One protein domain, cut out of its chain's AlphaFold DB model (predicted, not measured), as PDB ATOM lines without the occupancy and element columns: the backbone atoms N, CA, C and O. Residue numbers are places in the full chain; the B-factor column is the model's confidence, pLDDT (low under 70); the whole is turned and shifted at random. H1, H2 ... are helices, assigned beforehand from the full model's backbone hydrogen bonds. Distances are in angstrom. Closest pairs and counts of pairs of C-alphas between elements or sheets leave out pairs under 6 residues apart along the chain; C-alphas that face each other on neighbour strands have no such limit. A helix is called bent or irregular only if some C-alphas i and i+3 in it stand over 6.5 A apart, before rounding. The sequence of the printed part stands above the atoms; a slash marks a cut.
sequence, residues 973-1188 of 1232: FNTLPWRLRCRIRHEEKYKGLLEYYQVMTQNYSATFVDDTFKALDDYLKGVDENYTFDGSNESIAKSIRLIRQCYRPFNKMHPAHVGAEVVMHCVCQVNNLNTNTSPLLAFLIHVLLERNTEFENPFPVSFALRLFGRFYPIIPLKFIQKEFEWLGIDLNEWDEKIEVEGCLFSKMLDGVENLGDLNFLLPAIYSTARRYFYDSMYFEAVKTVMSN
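What this domain is: This is residues 973 to 1188 of the 1232 residues of an uncharacterized protein of Entamoeba invadens IP1 (UniProt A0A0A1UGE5). What does the printed part look like? A hairpin of two helices, H6 and H7, makes the core of a compact body, with H1 to H5 grouped on one side of it and H8, H9 and most of H10 on the other. The long, kinked H10 crosses H7, and residues 1180 to 1188 stick out as the tip of an arm. What is it made of? The printed part has 216 residues with ten named helices, H1 to H10 in order, and no named strand: all helix. It is compact, with a radius of gyration of the C-alphas of 17.3 A and spans of 56 by 41 by 36 A.

How they stand to each other: How do the first helices stand? H1, residues 978 to 984, and H2, residues 989 to 1002, form a helical hairpin, closest at C-alphas 982 and 992, 5.4 A apart. H3, residues 1008 to 1023, touches H4, residues 1033 to 1046, about perpendicular at 73 degrees, closest at C-alphas 1020 and 1042, 6.9 A apart. H5, residues 1058 to 1068, touches H3, closest at C-alphas 1012 and 1060, 4.9 A apart. Which helix is the hub? H6, residues 1079 to 1094, touches five helices, and H2, H5 and H6 are an up and down bundle, each running against the one before it. H6 and H7, residues 1101 to 1114, form a hairpin, closest at C-alphas 1085 and 1104, 5.2 A apart. What follows? H8, residues 1121 to 1127, only just touches H6, with 3 pairs of C-alphas within 8 A, while H9, residues 1144 to 1150, touches H6, closest at C-alphas 1144 and 1086, 7.3 A apart. H10, residues 1155 to 1187, touches H7 with residues 1157 to 1168 alone, closest at C-alphas 1161 and 1109, 4.8 A apart. Are the backbones whole? Every O i to N i+4 pair is within hydrogen-bond range except in H6 (9 of 12), H7 (8 of 10) and H10 (24 of 29).

Where its parts are: Where are the ends? H1 begins at C-alpha 978, (370.531, 464.738, 351.918), and H10 ends at C-alpha 1187, (375.916, 490.509, 311.433). Which helices are long? H10 measures 39.8 A, H3 22.5 A and H6 21.5 A from first to last C-alpha. Which are irregular? C-alphas 1090 and 1093 of H6 are 7.3 A apart, 1110 and 1113 of H7 8.6 A, and 1160 and 1163 of H10 7.5 A.

The domain as a whole: How far does it reach? The two C-alphas farthest apart, of Glu 1025 and Asn 1188, are 56.7 A apart. Is it continuous? The printed part has no cut, and the links H4 to H5 and H8 to H9 are long. Where is confidence low? The mean pLDDT of the printed part is 72.2, and residues 1130 to 1143 and 1153 to 1188 are among the 83 under 70.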
ATOM      1  N   PHE A 973     365.463 457.169 346.282       66.69
ATOM      2  CA  PHE A 973     366.334 458.350 346.276       66.69
ATOM      3  C   PHE A 973     365.904 459.391 347.312       66.69
ATOM      4  O   PHE A 973     366.723 459.872 348.085       66.69
ATOM      5  N   ASN A 974     364.600 459.667 347.391       64.44
ATOM      6  CA  ASN A 974     364.019 460.673 348.284       64.44
ATOM      7  C   ASN A 974     364.032 460.283 349.773       64.44
ATOM      8  O   ASN A 974     363.805 461.139 350.622       64.44
ATOM      9  N   THR A 975     364.297 459.016 350.100       62.03
ATOM     10  CA  THR A 975     364.422 458.534 351.491       62.03
ATOM     11  C   THR A 975     365.866 458.534 352.004       62.03
ATOM     12  O   THR A 975     366.098 458.281 353.184       62.03
ATOM     13  N   LEU A 976     366.843 458.841 351.141       64.44
ATOM     14  CA  LEU A 976     368.256 458.889 351.510       64.44
ATOM     15  C   LEU A 976     368.617 460.199 352.240       64.44
ATOM     16  O   LEU A 976     368.057 461.257 351.932       64.44
ATOM     17  N   PRO A 977     369.611 460.181 353.153       69.44
ATOM     18  CA  PRO A 977     370.144 461.395 353.766       69.44
ATOM     19  C   PRO A 977     370.586 462.420 352.715       69.44
ATOM     20  O   PRO A 977     371.229 462.075 351.726       69.44
ATOM     21  N   TRP A 978     370.296 463.705 352.933       71.81
ATOM     22  CA  TRP A 978     370.531 464.738 351.918       71.81
ATOM     23  C   TRP A 978     371.996 464.867 351.478       71.81
ATOM     24  O   TRP A 978     372.258 465.017 350.291       71.81
ATOM     25  N   ARG A 979     372.959 464.717 352.398       71.12
ATOM     26  CA  ARG A 979     374.394 464.713 352.060       71.12
ATOM     27  C   ARG A 979     374.751 463.579 351.104       71.12
ATOM     28  O   ARG A 979     375.584 463.768 350.226       71.12
ATOM     29  N   LEU A 980     374.094 462.428 351.244       66.69
ATOM     30  CA  LEU A 980     374.260 461.295 350.341       66.69
ATOM     31  C   LEU A 980     373.622 461.574 348.977       66.69
ATOM     32  O   LEU A 980     374.259 461.336 347.958       66.69
ATOM     33  N   ARG A 981     372.418 462.153 348.943       72.94
ATOM     34  CA  ARG A 981     371.782 462.588 347.686       72.94
ATOM     35  C   ARG A 981     372.674 463.574 346.919       72.94
ATOM     36  O   ARG A 981     372.927 463.373 345.731       72.94
ATOM     37  N   CYS A 982     373.238 464.565 347.614       72.94
ATOM     38  CA  CYS A 982     374.199 465.512 347.046       72.94
ATOM     39  C   CYS A 982     375.510 464.843 346.609       72.94
ATOM     40  O   CYS A 982     376.063 465.221 345.581       72.94
ATOM     41  N   ARG A 983     376.009 463.844 347.352       70.25
ATOM     42  CA  ARG A 983     377.229 463.094 347.008       70.25
ATOM     43  C   ARG A 983     377.043 462.204 345.782       70.25
ATOM     44  O   ARG A 983     377.919 462.191 344.927       70.25
ATOM     45  N   ILE A 984     375.896 461.538 345.649       69.38
ATOM     46  CA  ILE A 984     375.524 460.754 344.457       69.38
ATOM     47  C   ILE A 984     375.500 461.637 343.207       69.38
ATOM     48  O   ILE A 984     375.962 461.220 342.151       69.38
ATOM     49  N   ARG A 985     375.017 462.875 343.339       72.75
ATOM     50  CA  ARG A 985     374.931 463.841 342.237       72.75
ATOM     51  C   ARG A 985     376.136 464.786 342.138       72.75
ATOM     52  O   ARG A 985     376.092 465.730 341.358       72.75
ATOM     53  N   HIS A 986     377.204 464.563 342.908       71.19
ATOM     54  CA  HIS A 986     378.347 465.485 342.983       71.19
ATOM     55  C   HIS A 986     379.130 465.567 341.663       71.19
ATOM     56  O   HIS A 986     379.620 466.635 341.299       71.19
ATOM     57  N   GLU A 987     379.240 464.455 340.935       65.50
ATOM     58  CA  GLU A 987     379.880 464.421 339.612       65.50
ATOM     59  C   GLU A 987     378.989 465.037 338.524       65.50
ATOM     60  O   GLU A 987     379.475 465.698 337.604       65.50
ATOM     61  N   GLU A 988     377.668 464.917 338.681       73.19
ATOM     62  CA  GLU A 988     376.663 465.590 337.858       73.19
ATOM     63  C   GLU A 988     376.449 467.037 338.341       73.19
ATOM     64  O   GLU A 988     375.383 467.382 338.850       73.19
ATOM     65  N   LYS A 989     377.472 467.890 338.185       80.62
ATOM     66  CA  LYS A 989     377.579 469.265 338.734       80.62
ATOM     67  C   LYS A 989     376.252 470.032 338.817       80.62
ATOM     68  O   LYS A 989     375.905 470.563 339.870       80.62
ATOM     69  N   TYR A 990     375.501 470.075 337.718       77.94
ATOM     70  CA  TYR A 990     374.188 470.710 337.650       77.94
ATOM     71  C   TYR A 990     373.140 470.071 338.572       77.94
ATOM     72  O   TYR A 990     372.551 470.748 339.417       77.94
ATOM     73  N   LYS A 991     372.919 468.762 338.435       77.81
ATOM     74  CA  LYS A 991     371.942 468.013 339.235       77.81
ATOM     75  C   LYS A 991     372.332 467.987 340.713       77.81
ATOM     76  O   LYS A 991     371.449 467.997 341.571       77.81
ATOM     77  N   GLY A 992     373.632 467.989 341.013       78.56
ATOM     78  CA  GLY A 992     374.167 468.133 342.364       78.56
ATOM     79  C   GLY A 992     373.819 469.484 342.978       78.56
ATOM     80  O   GLY A 992     373.322 469.534 344.101       78.56
ATOM     81  N   LEU A 993     373.996 470.580 342.234       83.56
ATOM     82  CA  LEU A 993     373.629 471.919 342.699       83.56
ATOM     83  C   LEU A 993     372.117 472.080 342.914       83.56
ATOM     84  O   LEU A 993     371.715 472.687 343.904       83.56
ATOM     85  N   LEU A 994     371.281 471.510 342.040       80.94
ATOM     86  CA  LEU A 994     369.828 471.498 342.238       80.94
ATOM     87  C   LEU A 994     369.427 470.764 343.522       80.94
ATOM     88  O   LEU A 994     368.566 471.241 344.258       80.94
ATOM     89  N   GLU A 995     370.072 469.635 343.815       81.62
ATOM     90  CA  GLU A 995     369.837 468.881 345.048       81.62
ATOM     91  C   GLU A 995     370.223 469.705 346.284       81.62
ATOM     92  O   GLU A 995     369.436 469.848 347.217       81.62
ATOM     93  N   TYR A 996     371.400 470.335 346.262       83.44
ATOM     94  CA  TYR A 996     371.814 471.262 347.313       83.44
ATOM     95  C   TYR A 996     370.814 472.405 347.511       83.44
ATOM     96  O   TYR A 996     370.514 472.774 348.644       83.44
ATOM     97  N   TYR A 997     370.265 472.946 346.426       81.38
ATOM     98  CA  TYR A 997     369.282 474.023 346.473       81.38
ATOM     99  C   TYR A 997     367.949 473.585 347.102       81.38
ATOM    100  O   TYR A 997     367.390 474.301 347.934       81.38
ATOM    101  N   GLN A 998     367.481 472.370 346.805       81.69
ATOM    102  CA  GLN A 998     366.326 471.769 347.486       81.69
ATOM    103  C   GLN A 998     366.561 471.624 348.997       81.69
ATOM    104  O   GLN A 998     365.665 471.867 349.798       81.69
ATOM    105  N   VAL A 999     367.777 471.282 349.420       83.12
ATOM    106  CA  VAL A 999     368.100 471.188 350.852       83.12
ATOM    107  C   VAL A 999     368.180 472.569 351.498       83.12
ATOM    108  O   VAL A 999     367.704 472.747 352.620       83.12
ATOM    109  N   MET A1000     368.761 473.561 350.817       85.12
ATOM    110  CA  MET A1000     368.811 474.930 351.335       85.12
ATOM    111  C   MET A1000     367.401 475.496 351.545       85.12
ATOM    112  O   MET A1000     367.161 476.127 352.568       85.12
ATOM    113  N   THR A1001     366.468 475.260 350.614       80.62
ATOM    114  CA  THR A1001     365.073 475.745 350.724       80.62
ATOM    115  C   THR A1001     364.321 475.081 351.880       80.62
ATOM    116  O   THR A1001     363.585 475.753 352.601       80.62
ATOM    117  N   GLN A1002     364.561 473.786 352.118       81.25
ATOM    118  CA  GLN A1002     364.019 473.052 353.271       81.25
ATOM    119  C   GLN A1002     364.568 473.549 354.618       81.25
ATOM    120  O   GLN A1002     363.884 473.440 355.632       81.25
ATOM    121  N   ASN A1003     365.792 474.084 354.638       78.50
ATOM    122  CA  ASN A1003     366.463 474.585 355.844       78.50
ATOM    123  C   ASN A1003     366.478 476.121 355.924       78.50
ATOM    124  O   ASN A1003     367.248 476.689 356.701       78.50
ATOM    125  N   TYR A1004     365.667 476.802 355.111       82.50
ATOM    126  CA  TYR A1004     365.645 478.256 355.070       82.50
ATOM    127  C   TYR A1004     365.125 478.850 356.389       82.50
ATOM    128  O   TYR A1004     364.148 478.386 356.975       82.50
ATOM    129  N   SER A1005     365.778 479.921 356.833       83.69
ATOM    130  CA  SER A1005     365.389 480.743 357.976       83.69
ATOM    131  C   SER A1005     365.665 482.216 357.663       83.69
ATOM    132  O   SER A1005     366.450 482.539 356.768       83.69
ATOM    133  N   ALA A1006     365.070 483.137 358.425       80.88
ATOM    134  CA  ALA A1006     365.293 484.572 358.227       80.88
ATOM    135  C   ALA A1006     366.771 484.992 358.394       80.88
ATOM    136  O   ALA A1006     367.200 485.966 357.782       80.88
ATOM    137  N   THR A1007     367.558 484.254 359.188       85.00
ATOM    138  CA  THR A1007     368.990 484.512 359.429       85.00
ATOM    139  C   THR A1007     369.915 483.695 358.529       85.00
ATOM    140  O   THR A1007     371.125 483.904 358.555       85.00
ATOM    141  N   PHE A1008     369.369 482.810 357.688       86.75
ATOM    142  CA  PHE A1008     370.118 481.832 356.890       86.75
ATOM    143  C   PHE A1008     371.283 482.437 356.097       86.75
ATOM    144  O   PHE A1008     372.346 481.830 355.971       86.75
ATOM    145  N   VAL A1009     371.105 483.640 355.550       86.31
ATOM    146  CA  VAL A1009     372.141 484.322 354.759       86.31
ATOM    147  C   VAL A1009     373.293 484.801 355.637       86.31
ATOM    148  O   VAL A1009     374.454 484.574 355.300       86.31
ATOM    149  N   ASP A1010     372.989 485.442 356.764       86.69
ATOM    150  CA  ASP A1010     374.007 485.910 357.705       86.69
ATOM    151  C   ASP A1010     374.739 484.721 358.341       86.69
ATOM    152  O   ASP A1010     375.970 484.714 358.399       86.69
ATOM    153  N   ASP A1011     374.000 483.672 358.707       89.31
ATOM    154  CA  ASP A1011     374.547 482.432 359.260       89.31
ATOM    155  C   ASP A1011     375.427 481.690 358.244       89.31
ATOM    156  O   ASP A1011     376.476 481.161 358.610       89.31
ATOM    157  N   THR A1012     375.076 481.720 356.952       91.25
ATOM    158  CA  THR A1012     375.905 481.164 355.870       91.25
ATOM    159  C   THR A1012     377.280 481.824 355.819       91.25
ATOM    160  O   THR A1012     378.298 481.131 355.817       91.25
ATOM    161  N   PHE A1013     377.333 483.158 355.766       91.12
ATOM    162  CA  PHE A1013     378.610 483.868 355.658       91.12
ATOM    163  C   PHE A1013     379.404 483.830 356.961       91.12
ATOM    164  O   PHE A1013     380.626 483.718 356.906       91.12
ATOM    165  N   LYS A1014     378.732 483.832 358.115       89.94
ATOM    166  CA  LYS A1014     379.380 483.631 359.411       89.94
ATOM    167  C   LYS A1014     380.028 482.250 359.503       89.94
ATOM    168  O   LYS A1014     381.205 482.153 359.824       89.94
ATOM    169  N   ALA A1015     379.299 481.195 359.144       88.75
ATOM    170  CA  ALA A1015     379.821 479.832 359.155       88.75
ATOM    171  C   ALA A1015     380.976 479.641 358.154       88.75
ATOM    172  O   ALA A1015     381.913 478.887 358.417       88.75
ATOM    173  N   LEU A1016     380.940 480.352 357.021       91.12
ATOM    174  CA  LEU A1016     382.047 480.406 356.068       91.12
ATOM    175  C   LEU A1016     383.279 481.120 356.649       91.12
ATOM    176  O   LEU A1016     384.395 480.630 356.491       91.12
ATOM    177  N   ASP A1017     383.093 482.257 357.321       90.25
ATOM    178  CA  ASP A1017     384.179 483.007 357.964       90.25
ATOM    179  C   ASP A1017     384.816 482.213 359.103       90.25
ATOM    180  O   ASP A1017     386.041 482.168 359.202       90.25
ATOM    181  N   ASP A1018     384.000 481.560 359.930       88.38
ATOM    182  CA  ASP A1018     384.453 480.725 361.042       88.38
ATOM    183  C   ASP A1018     385.253 479.519 360.531       88.38
ATOM    184  O   ASP A1018     386.315 479.208 361.069       88.38
ATOM    185  N   TYR A1019     384.814 478.895 359.432       87.06
ATOM    186  CA  TYR A1019     385.585 477.848 358.759       87.06
ATOM    187  C   TYR A1019     386.938 478.364 358.262       87.06
ATOM    188  O   TYR A1019     387.975 477.756 358.521       87.06
ATOM    189  N   LEU A1020     386.950 479.506 357.570       88.62
ATOM    190  CA  LEU A1020     388.183 480.091 357.048       88.62
ATOM    191  C   LEU A1020     389.148 480.517 358.158       88.62
ATOM    192  O   LEU A1020     390.352 480.357 357.985       88.62
ATOM    193  N   LYS A1021     388.635 480.980 359.302       85.75
ATOM    194  CA  LYS A1021     389.425 481.250 360.512       85.75
ATOM    195  C   LYS A1021     389.971 479.984 361.162       85.75
ATOM    196  O   LYS A1021     391.084 480.007 361.670       85.75
ATOM    197  N   GLY A1022     389.221 478.883 361.117       80.38
ATOM    198  CA  GLY A1022     389.704 477.572 361.557       80.38
ATOM    199  C   GLY A1022     390.857 477.036 360.700       80.38
ATOM    200  O   GLY A1022     391.672 476.260 361.185       80.38
ATOM    201  N   VAL A1023     390.947 477.471 359.439       82.50
ATOM    202  CA  VAL A1023     392.055 477.142 358.526       82.50
ATOM    203  C   VAL A1023     393.214 478.145 358.640       82.50
ATOM    204  O   VAL A1023     394.375 477.752 358.553       82.50
ATOM    205  N   ASP A1024     392.920 479.435 358.813       84.62
ATOM    206  CA  ASP A1024     393.891 480.518 359.000       84.62
ATOM    207  C   ASP A1024     393.369 481.507 360.051       84.62
ATOM    208  O   ASP A1024     392.514 482.345 359.759       84.62
ATOM    209  N   GLU A1025     393.926 481.446 361.263       84.31
ATOM    210  CA  GLU A1025     393.496 482.256 362.416       84.31
ATOM    211  C   GLU A1025     393.555 483.774 362.160       84.31
ATOM    212  O   GLU A1025     392.822 484.540 362.784       84.31
ATOM    213  N   ASN A1026     394.377 484.226 361.202       84.25
ATOM    214  CA  ASN A1026     394.511 485.636 360.826       84.25
ATOM    215  C   ASN A1026     393.551 486.051 359.697       84.25
ATOM    216  O   ASN A1026     393.690 487.131 359.111       84.25
ATOM    217  N   TYR A1027     392.614 485.191 359.301       86.38
ATOM    218  CA  TYR A1027     391.643 485.513 358.266       86.38
ATOM    219  C   TYR A1027     390.565 486.482 358.780       86.38
ATOM    220  O   TYR A1027     389.803 486.194 359.703       86.38
ATOM    221  N   THR A1028     390.463 487.637 358.122       86.12
ATOM    222  CA  THR A1028     389.368 488.598 358.292       86.12
ATOM    223  C   THR A1028     388.852 489.015 356.920       86.12
ATOM    224  O   THR A1028     389.632 489.250 355.994       86.12
ATOM    225  N   PHE A1029     387.528 489.056 356.765       85.56
ATOM    226  CA  PHE A1029     386.894 489.506 355.532       85.56
ATOM    227  C   PHE A1029     386.495 490.977 355.664       85.56
ATOM    228  O   PHE A1029     385.587 491.313 356.420       85.56
ATOM    229  N   ASP A1030     387.185 491.849 354.931       83.31
ATOM    230  CA  ASP A1030     386.987 493.306 354.935       83.31
ATOM    231  C   ASP A1030     386.475 493.852 353.586       83.31
ATOM    232  O   ASP A1030     386.320 495.060 353.416       83.31
ATOM    233  N   GLY A1031     386.223 492.974 352.608       74.25
ATOM    234  CA  GLY A1031     385.782 493.346 351.259       74.25
ATOM    235  C   GLY A1031     386.881 493.907 350.348       74.25
ATOM    236  O   GLY A1031     386.589 494.277 349.210       74.25
ATOM    237  N   SER A1032     388.139 493.956 350.803       79.44
ATOM    238  CA  SER A1032     389.288 494.309 349.966       79.44
ATOM    239  C   SER A1032     389.604 493.219 348.932       79.44
ATOM    240  O   SER A1032     389.300 492.038 349.107       79.44
ATOM    241  N   ASN A1033     390.294 493.597 347.848       75.44
ATOM    242  CA  ASN A1033     390.764 492.633 346.844       75.44
ATOM    243  C   ASN A1033     391.650 491.534 347.462       75.44
ATOM    244  O   ASN A1033     391.653 490.402 346.975       75.44
ATOM    245  N   GLU A1034     392.393 491.858 348.524       80.00
ATOM    246  CA  GLU A1034     393.270 490.922 349.223       80.00
ATOM    247  C   GLU A1034     392.471 489.894 350.031       80.00
ATOM    248  O   GLU A1034     392.703 488.692 349.878       80.00
ATOM    249  N   SER A1035     391.478 490.325 350.821       83.75
ATOM    250  CA  SER A1035     390.639 489.390 351.581       83.75
ATOM    251  C   SER A1035     389.774 488.520 350.665       83.75
ATOM    252  O   SER A1035     389.636 487.319 350.914       83.75
ATOM    253  N   ILE A1036     389.281 489.057 349.544       84.38
ATOM    254  CA  ILE A1036     388.577 488.295 348.498       84.38
ATOM    255  C   ILE A1036     389.487 487.209 347.903       84.38
ATOM    256  O   ILE A1036     389.122 486.029 347.886       84.38
ATOM    257  N   ALA A1037     390.700 487.571 347.472       82.69
ATOM    258  CA  ALA A1037     391.659 486.617 346.914       82.69
ATOM    259  C   ALA A1037     392.071 485.545 347.939       82.69
ATOM    260  O   ALA A1037     392.148 484.358 347.604       82.69
ATOM    261  N   LYS A1038     392.280 485.943 349.201       86.88
ATOM    262  CA  LYS A1038     392.608 485.041 350.311       86.88
ATOM    263  C   LYS A1038     391.477 484.041 350.576       86.88
ATOM    264  O   LYS A1038     391.756 482.852 350.703       86.88
ATOM    265  N   SER A1039     390.218 484.489 350.551       87.00
ATOM    266  CA  SER A1039     389.028 483.632 350.698       87.00
ATOM    267  C   SER A1039     388.979 482.537 349.635       87.00
ATOM    268  O   SER A1039     388.863 481.356 349.951       87.00
ATOM    269  N   ILE A1040     389.121 482.925 348.362       90.00
ATOM    270  CA  ILE A1040     389.088 482.001 347.219       90.00
ATOM    271  C   ILE A1040     390.213 480.970 347.332       90.00
ATOM    272  O   ILE A1040     389.992 479.777 347.113       90.00
ATOM    273  N   ARG A1041     391.420 481.425 347.686       87.81
ATOM    274  CA  ARG A1041     392.594 480.562 347.835       87.81
ATOM    275  C   ARG A1041     392.392 479.524 348.937       87.81
ATOM    276  O   ARG A1041     392.606 478.345 348.676       87.81
ATOM    277  N   LEU A1042     391.962 479.946 350.126       84.75
ATOM    278  CA  LEU A1042     391.761 479.049 351.266       84.75
ATOM    279  C   LEU A1042     390.671 478.008 350.984       84.75
ATOM    280  O   LEU A1042     390.894 476.823 351.218       84.75
ATOM    281  N   ILE A1043     389.539 478.409 350.389       87.50
ATOM    282  CA  ILE A1043     388.491 477.455 349.989       87.50
ATOM    283  C   ILE A1043     389.057 476.435 348.995       87.50
ATOM    284  O   ILE A1043     388.936 475.237 349.211       87.50
ATOM    285  N   ARG A1044     389.728 476.877 347.925       86.88
ATOM    286  CA  ARG A1044     390.239 475.959 346.889       86.88
ATOM    287  C   ARG A1044     391.345 475.030 347.381       86.88
ATOM    288  O   ARG A1044     391.454 473.911 346.889       86.88
ATOM    289  N   GLN A1045     392.164 475.475 348.328       79.62
ATOM    290  CA  GLN A1045     393.242 474.659 348.885       79.62
ATOM    291  C   GLN A1045     392.713 473.637 349.897       79.62
ATOM    292  O   GLN A1045     393.125 472.474 349.861       79.62
ATOM    293  N   CYS A1046     391.777 474.051 350.752       75.12
ATOM    294  CA  CYS A1046     391.448 473.321 351.973       75.12
ATOM    295  C   CYS A1046     390.062 472.666 351.963       75.12
ATOM    296  O   CYS A1046     389.839 471.738 352.732       75.12
ATOM    297  N   TYR A1047     389.127 473.095 351.108       79.44
ATOM    298  CA  TYR A1047     387.804 472.468 351.034       79.44
ATOM    299  C   TYR A1047     387.883 471.054 350.442       79.44
ATOM    300  O   TYR A1047     388.522 470.829 349.407       79.44
ATOM    301  N   ARG A1048     387.215 470.097 351.094       69.88
ATOM    302  CA  ARG A1048     387.054 468.714 350.632       69.88
ATOM    303  C   ARG A1048     385.591 468.306 350.838       69.88
ATOM    304  O   ARG A1048     385.186 468.165 351.984       69.88
ATOM    305  N   PRO A1049     384.791 468.123 349.773       64.12
ATOM    306  CA  PRO A1049     383.356 467.867 349.901       64.12
ATOM    307  C   PRO A1049     383.023 466.806 350.960       64.12
ATOM    308  O   PRO A1049     383.670 465.761 351.013       64.12
ATOM    309  N   PHE A1050     381.992 467.061 351.771       60.66
ATOM    310  CA  PHE A1050     381.446 466.117 352.758       60.66
ATOM    311  C   PHE A1050     382.343 465.785 353.971       60.66
ATOM    312  O   PHE A1050     382.017 464.863 354.719       60.66
ATOM    313  N   ASN A1051     383.433 466.525 354.205       57.22
ATOM    314  CA  ASN A1051     384.246 466.411 355.423       57.22
ATOM    315  C   ASN A1051     383.518 467.006 356.654       57.22
ATOM    316  O   ASN A1051     382.826 468.022 356.574       57.22
ATOM    317  N   LYS A1052     383.673 466.368 357.818       51.09
ATOM    318  CA  LYS A1052     383.069 466.770 359.096       51.09
ATOM    319  C   LYS A1052     383.596 468.064 359.711       51.09
ATOM    320  O   LYS A1052     382.881 468.657 360.511       51.09
ATOM    321  N   MET A1053     384.793 468.504 359.328       53.34
ATOM    322  CA  MET A1053     385.368 469.797 359.726       53.34
ATOM    323  C   MET A1053     384.653 470.995 359.070       53.34
ATOM    324  O   MET A1053     384.954 472.149 359.374       53.34
ATOM    325  N   HIS A1054     383.723 470.747 358.142       60.19
ATOM    326  CA  HIS A1054     382.976 471.799 357.466       60.19
ATOM    327  C   HIS A1054     381.823 472.350 358.307       60.19
ATOM    328  O   HIS A1054     381.239 471.635 359.123       60.19
ATOM    329  N   PRO A1055     381.450 473.621 358.079       58.75
ATOM    330  CA  PRO A1055     380.295 474.224 358.715       58.75
ATOM    331  C   PRO A1055     379.061 473.344 358.509       58.75
ATOM    332  O   PRO A1055     378.719 472.979 357.387       58.75
ATOM    333  N   ALA A1056     378.356 473.039 359.601       64.44
ATOM    334  CA  ALA A1056     377.084 472.312 359.566       64.44
ATOM    335  C   ALA A1056     375.986 473.063 358.780       64.44
ATOM    336  O   ALA A1056     374.917 472.516 358.515       64.44
ATOM    337  N   HIS A1057     376.252 474.317 358.410       84.00
ATOM    338  CA  HIS A1057     375.360 475.166 357.647       84.00
ATOM    339  C   HIS A1057     375.417 474.834 356.149       84.00
ATOM    340  O   HIS A1057     376.407 475.127 355.473       84.00
ATOM    341  N   VAL A1058     374.314 474.302 355.611       84.19
ATOM    342  CA  VAL A1058     374.199 473.891 354.199       84.19
ATOM    343  C   VAL A1058     374.572 475.012 353.223       84.19
ATOM    344  O   VAL A1058     375.280 474.762 352.253       84.19
ATOM    345  N   GLY A1059     374.204 476.265 353.510       87.06
ATOM    346  CA  GLY A1059     374.569 477.401 352.658       87.06
ATOM    347  C   GLY A1059     376.083 477.595 352.511       87.06
ATOM    348  O   GLY A1059     376.562 477.870 351.414       87.06
ATOM    349  N   ALA A1060     376.866 477.393 353.577       88.19
ATOM    350  CA  ALA A1060     378.319 477.556 353.519       88.19
ATOM    351  C   ALA A1060     378.974 476.408 352.733       88.19
ATOM    352  O   ALA A1060     379.880 476.642 351.933       88.19
ATOM    353  N   GLU A1061     378.467 475.183 352.904       84.56
ATOM    354  CA  GLU A1061     378.900 473.993 352.160       84.56
ATOM    355  C   GLU A1061     378.664 474.159 350.647       84.56
ATOM    356  O   GLU A1061     379.565 473.915 349.841       84.56
ATOM    357  N   VAL A1062     377.504 474.699 350.259       88.50
ATOM    358  CA  VAL A1062     377.168 475.004 348.858       88.50
ATOM    359  C   VAL A1062     378.108 476.044 348.253       88.50
ATOM    360  O   VAL A1062     378.608 475.851 347.142       88.50
ATOM    361  N   VAL A1063     378.390 477.131 348.978       91.06
ATOM    362  CA  VAL A1063     379.301 478.186 348.507       91.06
ATOM    363  C   VAL A1063     380.707 477.640 348.297       91.06
ATOM    364  O   VAL A1063     381.302 477.866 347.241       91.06
ATOM    365  N   MET A1064     381.235 476.883 349.260       88.50
ATOM    366  CA  MET A1064     382.566 476.291 349.137       88.50
ATOM    367  C   MET A1064     382.644 475.285 347.986       88.50
ATOM    368  O   MET A1064     383.611 475.315 347.223       88.50
ATOM    369  N   HIS A1065     381.610 474.453 347.807       86.38
ATOM    370  CA  HIS A1065     381.510 473.531 346.677       86.38
ATOM    371  C   HIS A1065     381.554 474.274 345.335       86.38
ATOM    372  O   HIS A1065     382.374 473.944 344.476       86.38
ATOM    373  N   CYS A1066     380.760 475.336 345.185       89.12
ATOM    374  CA  CYS A1066     380.744 476.141 343.966       89.12
ATOM    375  C   CYS A1066     382.092 476.833 343.701       89.12
ATOM    376  O   CYS A1066     382.574 476.826 342.572       89.12
ATOM    377  N   VAL A1067     382.739 477.407 344.719       89.25
ATOM    378  CA  VAL A1067     384.037 478.102 344.578       89.25
ATOM    379  C   VAL A1067     385.186 477.135 344.244       89.25
ATOM    380  O   VAL A1067     386.130 477.511 343.534       89.25
ATOM    381  N   CYS A1068     385.118 475.898 344.750       84.69
ATOM    382  CA  CYS A1068     386.120 474.853 344.537       84.69
ATOM    383  C   CYS A1068     386.095 474.286 343.107       84.69
ATOM    384  O   CYS A1068     387.154 474.008 342.545       84.69
ATOM    385  N   GLN A1069     384.914 474.161 342.495       84.06
ATOM    386  CA  GLN A1069     384.751 473.598 341.152       84.06
ATOM    387  C   GLN A1069     385.125 474.615 340.055       84.06
ATOM    388  O   GLN A1069     384.540 475.695 339.963       84.06
ATOM    389  N   VAL A1070     386.100 474.270 339.203       80.06
ATOM    390  CA  VAL A1070     386.659 475.157 338.161       80.06
ATOM    391  C   VAL A1070     386.520 474.512 336.779       80.06
ATOM    392  O   VAL A1070     386.866 473.347 336.605       80.06
ATOM    393  N   ASN A1071     386.040 475.272 335.785       65.88
ATOM    394  CA  ASN A1071     385.834 474.771 334.415       65.88
ATOM    395  C   ASN A1071     387.151 474.554 333.651       65.88
ATOM    396  O   ASN A1071     387.336 473.546 332.976       65.88
ATOM    397  N   ASN A1072     388.109 475.472 333.799       58.88
ATOM    398  CA  ASN A1072     389.419 475.376 333.165       58.88
ATOM    399  C   ASN A1072     390.501 475.967 334.084       58.88
ATOM    400  O   ASN A1072     390.378 477.109 334.539       58.88
ATOM    401  N   LEU A1073     391.581 475.213 334.320       51.44
ATOM    402  CA  LEU A1073     392.735 475.645 335.124       51.44
ATOM    403  C   LEU A1073     393.351 476.965 334.614       51.44
ATOM    404  O   LEU A1073     393.954 477.696 335.396       51.44
ATOM    405  N   ASN A1074     393.156 477.302 333.333       42.28
ATOM    406  CA  ASN A1074     393.696 478.513 332.711       42.28
ATOM    407  C   ASN A1074     392.822 479.770 332.892       42.28
ATOM    408  O   ASN A1074     393.361 480.874 332.895       42.28
ATOM    409  N   THR A1075     391.495 479.641 333.034       55.59
ATOM    410  CA  THR A1075     390.586 480.796 333.220       55.59
ATOM    411  C   THR A1075     390.250 481.051 334.684       55.59
ATOM    412  O   THR A1075     389.851 482.159 335.033       55.59
ATOM    413  N   ASN A1076     390.437 480.047 335.547       71.81
ATOM    414  CA  ASN A1076     390.221 480.121 336.991       71.81
ATOM    415  C   ASN A1076     388.779 480.508 337.408       71.81
ATOM    416  O   ASN A1076     388.557 480.928 338.548       71.81
ATOM    417  N   THR A1077     387.808 480.363 336.495       81.44
ATOM    418  CA  THR A1077     386.388 480.710 336.669       81.44
ATOM    419  C   THR A1077     385.555 479.545 337.215       81.44
ATOM    420  O   THR A1077     385.854 478.379 336.951       81.44
ATOM    421  N   SER A1078     384.482 479.861 337.948       86.94
ATOM    422  CA  SER A1078     383.470 478.905 338.418       86.94
ATOM    423  C   SER A1078     382.105 479.191 337.773       86.94
ATOM    424  O   SER A1078     381.350 480.040 338.261       86.94
ATOM    425  N   PRO A1079     381.750 478.478 336.687       84.75
ATOM    426  CA  PRO A1079     380.406 478.535 336.116       84.75
ATOM    427  C   PRO A1079     379.329 478.017 337.067       84.75
ATOM    428  O   PRO A1079     378.201 478.489 337.015       84.75
ATOM    429  N   LEU A1080     379.677 477.093 337.970       87.25
ATOM    430  CA  LEU A1080     378.749 476.551 338.966       87.25
ATOM    431  C   LEU A1080     378.304 477.632 339.965       87.25
ATOM    432  O   LEU A1080     377.129 477.709 340.312       87.25
ATOM    433  N   LEU A1081     379.223 478.522 340.363       89.81
ATOM    434  CA  LEU A1081     378.910 479.670 341.213       89.81
ATOM    435  C   LEU A1081     378.067 480.724 340.482       89.81
ATOM    436  O   LEU A1081     377.117 481.245 341.061       89.81
ATOM    437  N   ALA A1082     378.377 481.017 339.214       85.12
ATOM    438  CA  ALA A1082     377.525 481.881 338.393       85.12
ATOM    439  C   ALA A1082     376.111 481.303 338.264       85.12
ATOM    440  O   ALA A1082     375.128 482.035 338.366       85.12
ATOM    441  N   PHE A1083     376.013 479.986 338.082       83.38
ATOM    442  CA  PHE A1083     374.747 479.288 337.946       83.38
ATOM    443  C   PHE A1083     373.912 479.347 339.232       83.38
ATOM    444  O   PHE A1083     372.728 479.665 339.175       83.38
ATOM    445  N   LEU A1084     374.530 479.151 340.403       88.44
ATOM    446  CA  LEU A1084     373.873 479.346 341.700       88.44
ATOM    447  C   LEU A1084     373.294 480.763 341.845       88.44
ATOM    448  O   LEU A1084     372.147 480.921 342.254       88.44
ATOM    449  N   ILE A1085     374.074 481.789 341.490       87.25
ATOM    450  CA  ILE A1085     373.633 483.191 341.548       87.25
ATOM    451  C   ILE A1085     372.442 483.418 340.615       87.25
ATOM    452  O   ILE A1085     371.466 484.045 341.011       87.25
ATOM    453  N   HIS A1086     372.482 482.865 339.402       81.38
ATOM    454  CA  HIS A1086     371.371 482.953 338.462       81.38
ATOM    455  C   HIS A1086     370.088 482.297 339.008       81.38
ATOM    456  O   HIS A1086     369.023 482.907 338.949       81.38
ATOM    457  N   VAL A1087     370.184 481.099 339.597       80.19
ATOM    458  CA  VAL A1087     369.035 480.412 340.220       80.19
ATOM    459  C   VAL A1087     368.440 481.249 341.361       80.19
ATOM    460  O   VAL A1087     367.222 481.396 341.428       80.19
ATOM    461  N   LEU A1088     369.287 481.848 342.207       84.38
ATOM    462  CA  LEU A1088     368.866 482.717 343.315       84.38
ATOM    463  C   LEU A1088     368.175 484.016 342.865       84.38
ATOM    464  O   LEU A1088     367.406 484.577 343.641       84.38
ATOM    465  N   LEU A1089     368.435 484.499 341.648       78.62
ATOM    466  CA  LEU A1089     367.787 485.694 341.099       78.62
ATOM    467  C   LEU A1089     366.494 485.371 340.341       78.62
ATOM    468  O   LEU A1089     365.492 486.051 340.518       78.62
ATOM    469  N   GLU A1090     366.521 484.350 339.484       73.75
ATOM    470  CA  GLU A1090     365.543 484.205 338.391       73.75
ATOM    471  C   GLU A1090     364.571 483.045 338.598       73.75
ATOM    472  O   GLU A1090     363.444 483.079 338.111       73.75
ATOM    473  N   ARG A1091     364.999 482.006 339.323       69.38
ATOM    474  CA  ARG A1091     364.177 480.815 339.599       69.38
ATOM    475  C   ARG A1091     363.725 480.731 341.042       69.38
ATOM    476  O   ARG A1091     362.984 479.834 341.409       69.38
ATOM    477  N   ASN A1092     364.141 481.681 341.865       68.50
ATOM    478  CA  ASN A1092     363.878 481.708 343.293       68.50
ATOM    479  C   ASN A1092     362.375 481.721 343.635       68.50
ATOM    480  O   ASN A1092     361.968 481.166 344.647       68.50
ATOM    481  N   THR A1093     361.544 482.297 342.760       67.69
ATOM    482  CA  THR A1093     360.076 482.326 342.887       67.69
ATOM    483  C   THR A1093     359.393 480.992 342.569       67.69
ATOM    484  O   THR A1093     358.212 480.839 342.864       67.69
ATOM    485  N   GLU A1094     360.108 480.023 341.988       66.38
ATOM    486  CA  GLU A1094     359.590 478.687 341.654       66.38
ATOM    487  C   GLU A1094     359.655 477.713 342.850       66.38
ATOM    488  O   GLU A1094     359.184 476.581 342.754       66.38
ATOM    489  N   PHE A1095     360.214 478.141 343.989       62.12
ATOM    490  CA  PHE A1095     360.414 477.320 345.186       62.12
ATOM    491  C   PHE A1095     359.509 477.755 346.346       62.12
ATOM    492  O   PHE A1095     359.171 478.927 346.478       62.12
ATOM    493  N   GLU A1096     359.151 476.809 347.225       66.31
ATOM    494  CA  GLU A1096     358.225 477.044 348.349       66.31
ATOM    495  C   GLU A1096     358.697 478.145 349.319       66.31
ATOM    496  O   GLU A1096     357.868 478.881 349.849       66.31
ATOM    497  N   ASN A1097     360.015 478.284 349.520       68.31
ATOM    498  CA  ASN A1097     360.632 479.319 350.356       68.31
ATOM    499  C   ASN A1097     361.723 480.065 349.561       68.31
ATOM    500  O   ASN A1097     362.836 479.539 349.439       68.31
ATOM    501  N   PRO A1098     361.446 481.266 349.022       73.06
ATOM    502  CA  PRO A1098     362.429 482.036 348.267       73.06
ATOM    503  C   PRO A1098     363.499 482.654 349.183       73.06
ATOM    504  O   PRO A1098     363.200 483.194 350.249       73.06
ATOM    505  N   PHE A1099     364.757 482.639 348.744       82.00
ATOM    506  CA  PHE A1099     365.866 483.333 349.412       82.00
ATOM    507  C   PHE A1099     365.807 484.847 349.167       82.00
ATOM    508  O   PHE A1099     365.300 485.286 348.138       82.00
ATOM    509  N   PRO A1100     366.366 485.693 350.043       82.00
ATOM    510  CA  PRO A1100     366.442 487.118 349.753       82.00
ATOM    511  C   PRO A1100     367.481 487.385 348.651       82.00
ATOM    512  O   PRO A1100     368.546 486.760 348.619       82.00
ATOM    513  N   VAL A1101     367.207 488.367 347.786       79.50
ATOM    514  CA  VAL A1101     368.110 488.796 346.696       79.50
ATOM    515  C   VAL A1101     369.495 489.191 347.233       79.50
ATOM    516  O   VAL A1101     370.519 488.927 346.597       79.50
ATOM    517  N   SER A1102     369.551 489.706 348.465       79.25
ATOM    518  CA  SER A1102     370.789 490.018 349.190       79.25
ATOM    519  C   SER A1102     371.765 488.840 349.296       79.25
ATOM    520  O   SER A1102     372.977 489.060 349.361       79.25
ATOM    521  N   PHE A1103     371.290 487.590 349.242       87.44
ATOM    522  CA  PHE A1103     372.174 486.429 349.213       87.44
ATOM    523  C   PHE A1103     372.984 486.374 347.912       87.44
ATOM    524  O   PHE A1103     374.214 486.289 347.952       87.44
ATOM    525  N   ALA A1104     372.315 486.501 346.764       86.62
ATOM    526  CA  ALA A1104     372.962 486.552 345.456       86.62
ATOM    527  C   ALA A1104     373.936 487.740 345.365       86.62
ATOM    528  O   ALA A1104     375.065 487.581 344.897       86.62
ATOM    529  N   LEU A1105     373.534 488.911 345.881       82.69
ATOM    530  CA  LEU A1105     374.351 490.132 345.895       82.69
ATOM    531  C   LEU A1105     375.647 489.950 346.686       82.69
ATOM    532  O   LEU A1105     376.725 490.293 346.196       82.69
ATOM    533  N   ARG A1106     375.571 489.346 347.875       86.75
ATOM    534  CA  ARG A1106     376.750 489.063 348.704       86.75
ATOM    535  C   ARG A1106     377.658 487.995 348.098       86.75
ATOM    536  O   ARG A1106     378.877 488.135 348.181       86.75
ATOM    537  N   LEU A1107     377.104 486.957 347.461       90.06
ATOM    538  CA  LEU A1107     377.901 485.952 346.742       90.06
ATOM    539  C   LEU A1107     378.673 486.582 345.585       90.06
ATOM    540  O   LEU A1107     379.876 486.353 345.450       90.06
ATOM    541  N   PHE A1108     377.998 487.415 344.791       86.69
ATOM    542  CA  PHE A1108     378.632 488.132 343.697       86.69
ATOM    543  C   PHE A1108     379.710 489.089 344.218       86.69
ATOM    544  O   PHE A1108     380.855 489.006 343.787       86.69
ATOM    545  N   GLY A1109     379.394 489.930 345.206       81.69
ATOM    546  CA  GLY A1109     380.342 490.871 345.812       81.69
ATOM    547  C   GLY A1109     381.598 490.205 346.380       81.69
ATOM    548  O   GLY A1109     382.707 490.707 346.202       81.69
ATOM    549  N   ARG A1110     381.447 489.034 347.009       88.31
ATOM    550  CA  ARG A1110     382.543 488.303 347.656       88.31
ATOM    551  C   ARG A1110     383.406 487.482 346.694       88.31
ATOM    552  O   ARG A1110     384.559 487.210 347.017       88.31
ATOM    553  N   PHE A1111     382.880 487.094 345.530       90.19
ATOM    554  CA  PHE A1111     383.556 486.170 344.606       90.19
ATOM    555  C   PHE A1111     383.582 486.629 343.136       90.19
ATOM    556  O   PHE A1111     383.946 485.841 342.258       90.19
ATOM    557  N   TYR A1112     383.286 487.901 342.844       84.06
ATOM    558  CA  TYR A1112     383.251 488.451 341.478       84.06
ATOM    559  C   TYR A1112     384.477 488.136 340.590       84.06
ATOM    560  O   TYR A1112     384.280 487.994 339.382       84.06
ATOM    561  N   PRO A1113     385.732 487.977 341.086       84.62
ATOM    562  CA  PRO A1113     386.869 487.707 340.204       84.62
ATOM    563  C   PRO A1113     386.790 486.360 339.472       84.62
ATOM    564  O   PRO A1113     387.404 486.212 338.414       84.62
ATOM    565  N   ILE A1114     386.060 485.388 340.033       86.56
ATOM    566  CA  ILE A1114     385.952 484.018 339.507       86.56
ATOM    567  C   ILE A1114     384.587 483.721 338.878       86.56
ATOM    568  O   ILE A1114     384.399 482.632 338.340       86.56
ATOM    569  N   ILE A1115     383.641 484.659 338.929       84.62
ATOM    570  CA  ILE A1115     382.301 484.493 338.361       84.62
ATOM    571  C   ILE A1115     382.340 484.916 336.882       84.62
ATOM    572  O   ILE A1115     382.691 486.065 336.594       84.62
ATOM    573  N   PRO A1116     382.014 484.032 335.919       77.62
ATOM    574  CA  PRO A1116     381.844 484.447 334.530       77.62
ATOM    575  C   PRO A1116     380.680 485.445 334.404       77.62
ATOM    576  O   PRO A1116     379.604 485.245 334.961       77.62
ATOM    577  N   LEU A1117     380.903 486.542 333.672       71.44
ATOM    578  CA  LEU A1117     379.910 487.616 333.510       71.44
ATOM    579  C   LEU A1117     378.800 487.271 332.509       71.44
ATOM    580  O   LEU A1117     377.751 487.913 332.526       71.44
ATOM    581  N   LYS A1118     379.048 486.295 331.633       72.44
ATOM    582  CA  LYS A1118     378.109 485.726 330.662       72.44
ATOM    583  C   LYS A1118     378.346 484.226 330.607       72.44
ATOM    584  O   LYS A1118     379.506 483.819 330.622       72.44
ATOM    585  N   PHE A1119     377.277 483.446 330.507       69.88
ATOM    586  CA  PHE A1119     377.398 482.014 330.275       69.88
ATOM    587  C   PHE A1119     377.704 481.753 328.802       69.88
ATOM    588  O   PHE A1119     376.948 482.176 327.935       69.88
ATOM    589  N   ILE A1120     378.789 481.046 328.502       70.25
ATOM    590  CA  ILE A1120     379.060 480.572 327.136       70.25
ATOM    591  C   ILE A1120     378.627 479.114 326.973       70.25
ATOM    592  O   ILE A1120     378.608 478.355 327.936       70.25
ATOM    593  N   GLN A1121     378.350 478.679 325.742       70.19
ATOM    594  CA  GLN A1121     377.935 477.300 325.442       70.19
ATOM    595  C   GLN A1121     378.843 476.233 326.088       70.19
ATOM    596  O   GLN A1121     378.354 475.291 326.703       70.19
ATOM    597  N   LYS A1122     380.168 476.433 326.059       72.00
ATOM    598  CA  LYS A1122     381.141 475.525 326.698       72.00
ATOM    599  C   LYS A1122     380.978 475.403 328.219       72.00
ATOM    600  O   LYS A1122     381.390 474.409 328.806       72.00
ATOM    601  N   GLU A1123     380.444 476.423 328.885       75.94
ATOM    602  CA  GLU A1123     380.179 476.391 330.326       75.94
ATOM    603  C   GLU A1123     378.925 475.574 330.644       75.94
ATOM    604  O   GLU A1123     378.934 474.828 331.621       75.94
ATOM    605  N   PHE A1124     377.900 475.639 329.792       73.69
ATOM    606  CA  PHE A1124     376.722 474.772 329.883       73.69
ATOM    607  C   PHE A1124     377.064 473.305 329.617       73.69
ATOM    608  O   PHE A1124     376.678 472.436 330.399       73.69
ATOM    609  N   GLU A1125     377.874 473.042 328.589       74.19
ATOM    610  CA  GLU A1125     378.400 471.705 328.293       74.19
ATOM    611  C   GLU A1125     379.202 471.147 329.481       74.19
ATOM    612  O   GLU A1125     379.014 469.999 329.876       74.19
ATOM    613  N   TRP A1126     380.047 471.968 330.119       80.44
ATOM    614  CA  TRP A1126     380.826 471.545 331.290       80.44
ATOM    615  C   TRP A1126     379.969 471.244 332.524       80.44
ATOM    616  O   TRP A1126     380.312 470.360 333.321       80.44
ATOM    617  N   LEU A1127     378.882 471.991 332.709       76.44
ATOM    618  CA  LEU A1127     377.905 471.730 333.762       76.44
ATOM    619  C   LEU A1127     377.025 470.502 333.450       76.44
ATOM    620  O   LEU A1127     376.374 469.989 334.361       76.44
ATOM    621  N   GLY A1128     377.046 470.016 332.204       71.38
ATOM    622  CA  GLY A1128     376.278 468.864 331.745       71.38
ATOM    623  C   GLY A1128     374.805 469.179 331.491       71.38
ATOM    624  O   GLY A1128     373.972 468.309 331.732       71.38
ATOM    625  N   ILE A1129     374.473 470.405 331.058       72.88
ATOM    626  CA  ILE A1129     373.097 470.745 330.672       72.88
ATOM    627  C   ILE A1129     372.939 470.760 329.154       72.88
ATOM    628  O   ILE A1129     373.713 471.411 328.451       72.88
ATOM    629  N   ASP A1130     371.907 470.071 328.666       66.12
ATOM    630  CA  ASP A1130     371.450 470.186 327.285       66.12
ATOM    631  C   ASP A1130     370.704 471.514 327.102       66.12
ATOM    632  O   ASP A1130     369.665 471.764 327.714       66.12
ATOM    633  N   LEU A1131     371.250 472.376 326.247       59.84
ATOM    634  CA  LEU A1131     370.665 473.676 325.922       59.84
ATOM    635  C   LEU A1131     369.293 473.559 325.241       59.84
ATOM    636  O   LEU A1131     368.545 474.529 325.256       59.84
ATOM    637  N   ASN A1132     368.955 472.401 324.662       58.62
ATOM    638  CA  ASN A1132     367.676 472.184 323.982       58.62
ATOM    639  C   ASN A1132     366.536 471.806 324.942       58.62
ATOM    640  O   ASN A1132     365.374 472.012 324.605       58.62
ATOM    641  N   GLU A1133     366.850 471.246 326.116       54.25
ATOM    642  CA  GLU A1133     365.856 470.882 327.140       54.25
ATOM    643  C   GLU A1133     365.617 472.008 328.152       54.25
ATOM    644  O   GLU A1133     364.692 471.938 328.965       54.25
ATOM    645  N   TRP A1134     366.446 473.055 328.129       58.06
ATOM    646  CA  TRP A1134     366.349 474.131 329.099       58.06
ATOM    647  C   TRP A1134     365.428 475.255 328.630       58.06
ATOM    648  O   TRP A1134     365.764 475.997 327.711       58.06
ATOM    649  N   ASP A1135     364.292 475.406 329.318       49.62
ATOM    650  CA  ASP A1135     363.334 476.496 329.107       49.62
ATOM    651  C   ASP A1135     364.007 477.875 328.969       49.62
ATOM    652  O   ASP A1135     364.851 478.268 329.785       49.62
ATOM    653  N   GLU A1136     363.540 478.603 327.953       46.09
ATOM    654  CA  GLU A1136     364.031 479.800 327.244       46.09
ATOM    655  C   GLU A1136     364.496 481.029 328.073       46.09
ATOM    656  O   GLU A1136     364.737 482.097 327.510       46.09
ATOM    657  N   LYS A1137     364.642 480.950 329.400       49.56
ATOM    658  CA  LYS A1137     364.874 482.122 330.274       49.56
ATOM    659  C   LYS A1137     366.332 482.439 330.612       49.56
ATOM    660  O   LYS A1137     366.610 483.527 331.126       49.56
ATOM    661  N   ILE A1138     367.280 481.537 330.355       53.41
ATOM    662  CA  ILE A1138     368.701 481.881 330.509       53.41
ATOM    663  C   ILE A1138     369.161 482.505 329.200       53.41
ATOM    664  O   ILE A1138     369.564 481.799 328.282       53.41
ATOM    665  N   GLU A1139     369.087 483.835 329.095       55.28
ATOM    666  CA  GLU A1139     369.715 484.542 327.980       55.28
ATOM    667  C   GLU A1139     371.205 484.179 327.955       55.28
ATOM    668  O   GLU A1139     371.996 484.687 328.749       55.28
ATOM    669  N   VAL A1140     371.594 483.313 327.017       51.81
ATOM    670  CA  VAL A1140     372.982 482.876 326.791       51.81
ATOM    671  C   VAL A1140     373.899 484.073 326.441       51.81
ATOM    672  O   VAL A1140     375.119 483.972 326.472       51.81
ATOM    673  N   GLU A1141     373.336 485.265 326.199       51.44
ATOM    674  CA  GLU A1141     374.073 486.527 326.024       51.44
ATOM    675  C   GLU A1141     373.881 487.557 327.159       51.44
ATOM    676  O   GLU A1141     374.551 488.601 327.150       51.44
ATOM    677  N   GLY A1142     373.002 487.274 328.127       57.47
ATOM    678  CA  GLY A1142     372.619 488.171 329.214       57.47
ATOM    679  C   GLY A1142     373.727 488.311 330.253       57.47
ATOM    680  O   GLY A1142     374.295 487.325 330.728       57.47
ATOM    681  N   CYS A1143     374.073 489.548 330.611       66.62
ATOM    682  CA  CYS A1143     375.133 489.785 331.582       66.62
ATOM    683  C   CYS A1143     374.620 489.601 333.009       66.62
ATOM    684  O   CYS A1143     373.753 490.350 333.461       66.62
ATOM    685  N   LEU A1144     375.208 488.653 333.744       72.12
ATOM    686  CA  LEU A1144     374.852 488.391 335.140       72.12
ATOM    687  C   LEU A1144     375.015 489.652 335.999       72.12
ATOM    688  O   LEU A1144     374.189 489.911 336.859       72.12
ATOM    689  N   PHE A1145     376.019 490.488 335.712       71.19
ATOM    690  CA  PHE A1145     376.230 491.765 336.402       71.19
ATOM    691  C   PHE A1145     375.072 492.757 336.218       71.19
ATOM    692  O   PHE A1145     374.704 493.427 337.177       71.19
ATOM    693  N   SER A1146     374.474 492.837 335.024       69.81
ATOM    694  CA  SER A1146     373.290 493.676 334.791       69.81
ATOM    695  C   SER A1146     372.105 493.176 335.613       69.81
ATOM    696  O   SER A1146     371.500 493.956 336.334       69.81
ATOM    697  N   LYS A1147     371.879 491.858 335.628       71.56
ATOM    698  CA  LYS A1147     370.831 491.229 336.446       71.56
ATOM    699  C   LYS A1147     371.042 491.447 337.950       71.56
ATOM    700  O   LYS A1147     370.086 491.666 338.683       71.56
ATOM    701  N   MET A1148     372.297 491.433 338.410       74.25
ATOM    702  CA  MET A1148     372.643 491.767 339.796       74.25
ATOM    703  C   MET A1148     372.331 493.229 340.134       74.25
ATOM    704  O   MET A1148     371.861 493.498 341.233       74.25
ATOM    705  N   LEU A1149     372.609 494.165 339.217       70.38
ATOM    706  CA  LEU A1149     372.295 495.586 339.400       70.38
ATOM    707  C   LEU A1149     370.786 495.841 339.413       70.38
ATOM    708  O   LEU A1149     370.320 496.617 340.242       70.38
ATOM    709  N   ASP A1150     370.037 495.163 338.544       69.19
ATOM    710  CA  ASP A1150     368.576 495.274 338.476       69.19
ATOM    711  C   ASP A1150     367.895 494.722 339.745       69.19
ATOM    712  O   ASP A1150     366.803 495.157 340.099       69.19
ATOM    713  N   GLY A1151     368.560 493.811 340.466       65.56
ATOM    714  CA  GLY A1151     368.125 493.286 341.765       65.56
ATOM    715  C   GLY A1151     368.506 494.140 342.985       65.56
ATOM    716  O   GLY A1151     368.239 493.728 344.113       65.56
ATOM    717  N   VAL A1152     369.154 495.300 342.813       71.81
ATOM    718  CA  VAL A1152     369.481 496.206 343.930       71.81
ATOM    719  C   VAL A1152     368.243 497.011 344.318       71.81
ATOM    720  O   VAL A1152     367.883 497.977 343.649       71.81
ATOM    721  N   GLU A1153     367.619 496.660 345.440       64.81
ATOM    722  CA  GLU A1153     366.403 497.341 345.908       64.81
ATOM    723  C   GLU A1153     366.694 498.512 346.865       64.81
ATOM    724  O   GLU A1153     365.880 499.425 347.005       64.81
ATOM    725  N   ASN A1154     367.854 498.520 347.537       67.75
ATOM    726  CA  ASN A1154     368.214 499.552 348.516       67.75
ATOM    727  C   ASN A1154     369.730 499.856 348.576       67.75
ATOM    728  O   ASN A1154     370.572 499.165 348.007       67.75
ATOM    729  N   LEU A1155     370.094 500.921 349.300       61.44
ATOM    730  CA  LEU A1155     371.487 501.360 349.485       61.44
ATOM    731  C   LEU A1155     372.368 500.336 350.227       61.44
ATOM    732  O   LEU A1155     373.575 500.299 350.002       61.44
ATOM    733  N   GLY A1156     371.787 499.514 351.104       63.97
ATOM    734  CA  GLY A1156     372.509 498.436 351.786       63.97
ATOM    735  C   GLY A1156     372.933 497.334 350.816       63.97
ATOM    736  O   GLY A1156     374.075 496.884 350.857       63.97
ATOM    737  N   ASP A1157     372.052 496.987 349.883       64.44
ATOM    738  CA  ASP A1157     372.302 496.031 348.806       64.44
ATOM    739  C   ASP A1157     373.385 496.513 347.832       64.44
ATOM    740  O   ASP A1157     374.261 495.742 347.427       64.44
ATOM    741  N   LEU A1158     373.406 497.819 347.539       63.88
ATOM    742  CA  LEU A1158     374.461 498.440 346.738       63.88
ATOM    743  C   LEU A1158     375.841 498.321 347.406       63.88
ATOM    744  O   LEU A1158     376.833 498.081 346.715       63.88
ATOM    745  N   ASN A1159     375.917 498.443 348.737       67.75
ATOM    746  CA  ASN A1159     377.183 498.352 349.472       67.75
ATOM    747  C   ASN A1159     377.855 496.981 349.321       67.75
ATOM    748  O   ASN A1159     379.081 496.919 349.246       67.75
ATOM    749  N   PHE A1160     377.080 495.894 349.210       67.75
ATOM    750  CA  PHE A1160     377.626 494.556 348.951       67.75
ATOM    751  C   PHE A1160     378.261 494.439 347.562       67.75
ATOM    752  O   PHE A1160     379.186 493.651 347.368       67.75
ATOM    753  N   LEU A1161     377.790 495.235 346.600       67.62
ATOM    754  CA  LEU A1161     378.269 495.214 345.226       67.62
ATOM    755  C   LEU A1161     379.379 496.227 344.936       67.62
ATOM    756  O   LEU A1161     380.045 496.065 343.919       67.62
ATOM    757  N   LEU A1162     379.622 497.239 345.781       67.75
ATOM    758  CA  LEU A1162     380.601 498.306 345.506       67.75
ATOM    759  C   LEU A1162     381.976 497.787 345.026       67.75
ATOM    760  O   LEU A1162     382.424 498.241 343.967       67.75
ATOM    761  N   PRO A1163     382.631 496.809 345.692       65.75
ATOM    762  CA  PRO A1163     383.917 496.275 345.227       65.75
ATOM    763  C   PRO A1163     383.821 495.638 343.832       65.75
ATOM    764  O   PRO A1163     384.689 495.834 342.974       65.75
ATOM    765  N   ALA A1164     382.720 494.928 343.574       63.66
ATOM    766  CA  ALA A1164     382.456 494.277 342.303       63.66
ATOM    767  C   ALA A1164     382.056 495.273 341.206       63.66
ATOM    768  O   ALA A1164     382.448 495.071 340.063       63.66
ATOM    769  N   ILE A1165     381.346 496.363 341.513       64.00
ATOM    770  CA  ILE A1165     380.941 497.401 340.554       64.00
ATOM    771  C   ILE A1165     382.168 498.116 339.996       64.00
ATOM    772  O   ILE A1165     382.306 498.211 338.777       64.00
ATOM    773  N   TYR A1166     383.104 498.547 340.847       62.78
ATOM    774  CA  TYR A1166     384.326 499.212 340.379       62.78
ATOM    775  C   TYR A1166     385.177 498.311 339.473       62.78
ATOM    776  O   TYR A1166     385.757 498.780 338.490       62.78
ATOM    777  N   SER A1167     385.240 497.011 339.772       61.56
ATOM    778  CA  SER A1167     386.020 496.054 338.983       61.56
ATOM    779  C   SER A1167     385.298 495.594 337.709       61.56
ATOM    780  O   SER A1167     385.884 495.548 336.623       61.56
ATOM    781  N   THR A1168     384.005 495.298 337.823       58.03
ATOM    782  CA  THR A1168     383.182 494.708 336.763       58.03
ATOM    783  C   THR A1168     382.694 495.751 335.776       58.03
ATOM    784  O   THR A1168     382.684 495.448 334.594       58.03
ATOM    785  N   ALA A1169     382.403 496.995 336.175       51.97
ATOM    786  CA  ALA A1169     382.071 498.062 335.223       51.97
ATOM    787  C   ALA A1169     383.215 498.302 334.226       51.97
ATOM    788  O   ALA A1169     382.978 498.468 333.031       51.97
ATOM    789  N   ARG A1170     384.472 498.219 334.688       53.56
ATOM    790  CA  ARG A1170     385.653 498.304 333.818       53.56
ATOM    791  C   ARG A1170     385.713 497.126 332.842       53.56
ATOM    792  O   ARG A1170     385.973 497.341 331.666       53.56
ATOM    793  N   ARG A1171     385.450 495.899 333.305       52.47
ATOM    794  CA  ARG A1171     385.501 494.664 332.498       52.47
ATOM    795  C   ARG A1171     384.317 494.529 331.528       52.47
ATOM    796  O   ARG A1171     384.528 494.258 330.355       52.47
ATOM    797  N   TYR A1172     383.105 494.826 331.987       48.56
ATOM    798  CA  TYR A1172     381.868 494.862 331.211       48.56
ATOM    799  C   TYR A1172     381.918 495.907 330.095       48.56
ATOM    800  O   TYR A1172     381.485 495.615 328.988       48.56
ATOM    801  N   PHE A1173     382.503 497.088 330.330       44.75
ATOM    802  CA  PHE A1173     382.713 498.078 329.267       44.75
ATOM    803  C   PHE A1173     383.605 497.519 328.142       44.75
ATOM    804  O   PHE A1173     383.292 497.685 326.965       44.75
ATOM    805  N   TYR A1174     384.671 496.783 328.484       45.56
ATOM    806  CA  TYR A1174     385.526 496.112 327.496       45.56
ATOM    807  C   TYR A1174     384.822 494.948 326.781       45.56
ATOM    808  O   TYR A1174     384.932 494.841 325.560       45.56
ATOM    809  N   ASP A1175     384.093 494.103 327.511       43.91
ATOM    810  CA  ASP A1175     383.422 492.922 326.954       43.91
ATOM    811  C   ASP A1175     382.187 493.301 326.119       43.91
ATOM    812  O   ASP A1175     381.930 492.680 325.096       43.91
ATOM    813  N   SER A1176     381.466 494.361 326.497       44.78
ATOM    814  CA  SER A1176     380.391 494.982 325.712       44.78
ATOM    815  C   SER A1176     380.923 495.531 324.390       44.78
ATOM    816  O   SER A1176     380.401 495.174 323.339       44.78
ATOM    817  N   MET A1177     382.019 496.302 324.407       39.28
ATOM    818  CA  MET A1177     382.650 496.791 323.175       39.28
ATOM    819  C   MET A1177     383.185 495.656 322.298       39.28
ATOM    820  O   MET A1177     383.102 495.742 321.076       39.28
ATOM    821  N   TYR A1178     383.722 494.592 322.897       37.53
ATOM    822  CA  TYR A1178     384.198 493.419 322.168       37.53
ATOM    823  C   TYR A1178     383.040 492.608 321.569       37.53
ATOM    824  O   TYR A1178     383.105 492.227 320.407       37.53
ATOM    825  N   PHE A1179     381.959 492.390 322.320       39.81
ATOM    826  CA  PHE A1179     380.782 491.655 321.861       39.81
ATOM    827  C   PHE A1179     379.985 492.446 320.823       39.81
ATOM    828  O   PHE A1179     379.596 491.870 319.817       39.81
ATOM    829  N   GLU A1180     379.815 493.760 320.989       39.38
ATOM    830  CA  GLU A1180     379.293 494.649 319.944       39.38
ATOM    831  C   GLU A1180     380.211 494.645 318.723       39.38
ATOM    832  O   GLU A1180     379.721 494.524 317.610       39.38
ATOM    833  N   ALA A1181     381.538 494.670 318.884       34.69
ATOM    834  CA  ALA A1181     382.457 494.549 317.754       34.69
ATOM    835  C   ALA A1181     382.325 493.194 317.040       34.69
ATOM    836  O   ALA A1181     382.309 493.167 315.816       34.69
ATOM    837  N   VAL A1182     382.162 492.083 317.763       37.28
ATOM    838  CA  VAL A1182     381.995 490.733 317.196       37.28
ATOM    839  C   VAL A1182     380.607 490.540 316.582       37.28
ATOM    840  O   VAL A1182     380.512 490.041 315.467       37.28
ATOM    841  N   LYS A1183     379.531 490.994 317.230       35.19
ATOM    842  CA  LYS A1183     378.148 490.959 316.725       35.19
ATOM    843  C   LYS A1183     377.984 491.892 315.530       35.19
ATOM    844  O   LYS A1183     377.338 491.529 314.550       35.19
ATOM    845  N   THR A1184     378.663 493.039 315.537       35.53
ATOM    846  CA  THR A1184     378.828 493.905 314.366       35.53
ATOM    847  C   THR A1184     379.622 493.168 313.288       35.53
ATOM    848  O   THR A1184     379.186 493.152 312.152       35.53
ATOM    849  N   VAL A1185     380.729 492.489 313.582       35.69
ATOM    850  CA  VAL A1185     381.510 491.739 312.574       35.69
ATOM    851  C   VAL A1185     380.736 490.541 311.993       35.69
ATOM    852  O   VAL A1185     380.790 490.334 310.784       35.69
ATOM    853  N   MET A1186     379.948 489.812 312.790       32.84
ATOM    854  CA  MET A1186     379.180 488.638 312.350       32.84
ATOM    855  C   MET A1186     377.852 488.994 311.668       32.84
ATOM    856  O   MET A1186     377.540 488.414 310.634       32.84
ATOM    857  N   SER A1187     377.103 489.996 312.149       33.12
ATOM    858  CA  SER A1187     375.916 490.509 311.433       33.12
ATOM    859  C   SER A1187     376.281 491.231 310.131       33.12
ATOM    860  O   SER A1187     375.479 491.289 309.198       33.12
ATOM    861  N   ASN A1188     377.513 491.745 310.036       29.55
ATOM    862  CA  ASN A1188     378.046 492.339 308.815       29.55
ATOM    863  C   ASN A1188     378.754 491.342 307.888       29.55
ATOM    864  O   ASN A1188     379.007 491.713 306.741       29.55
TER     865      ASN A1188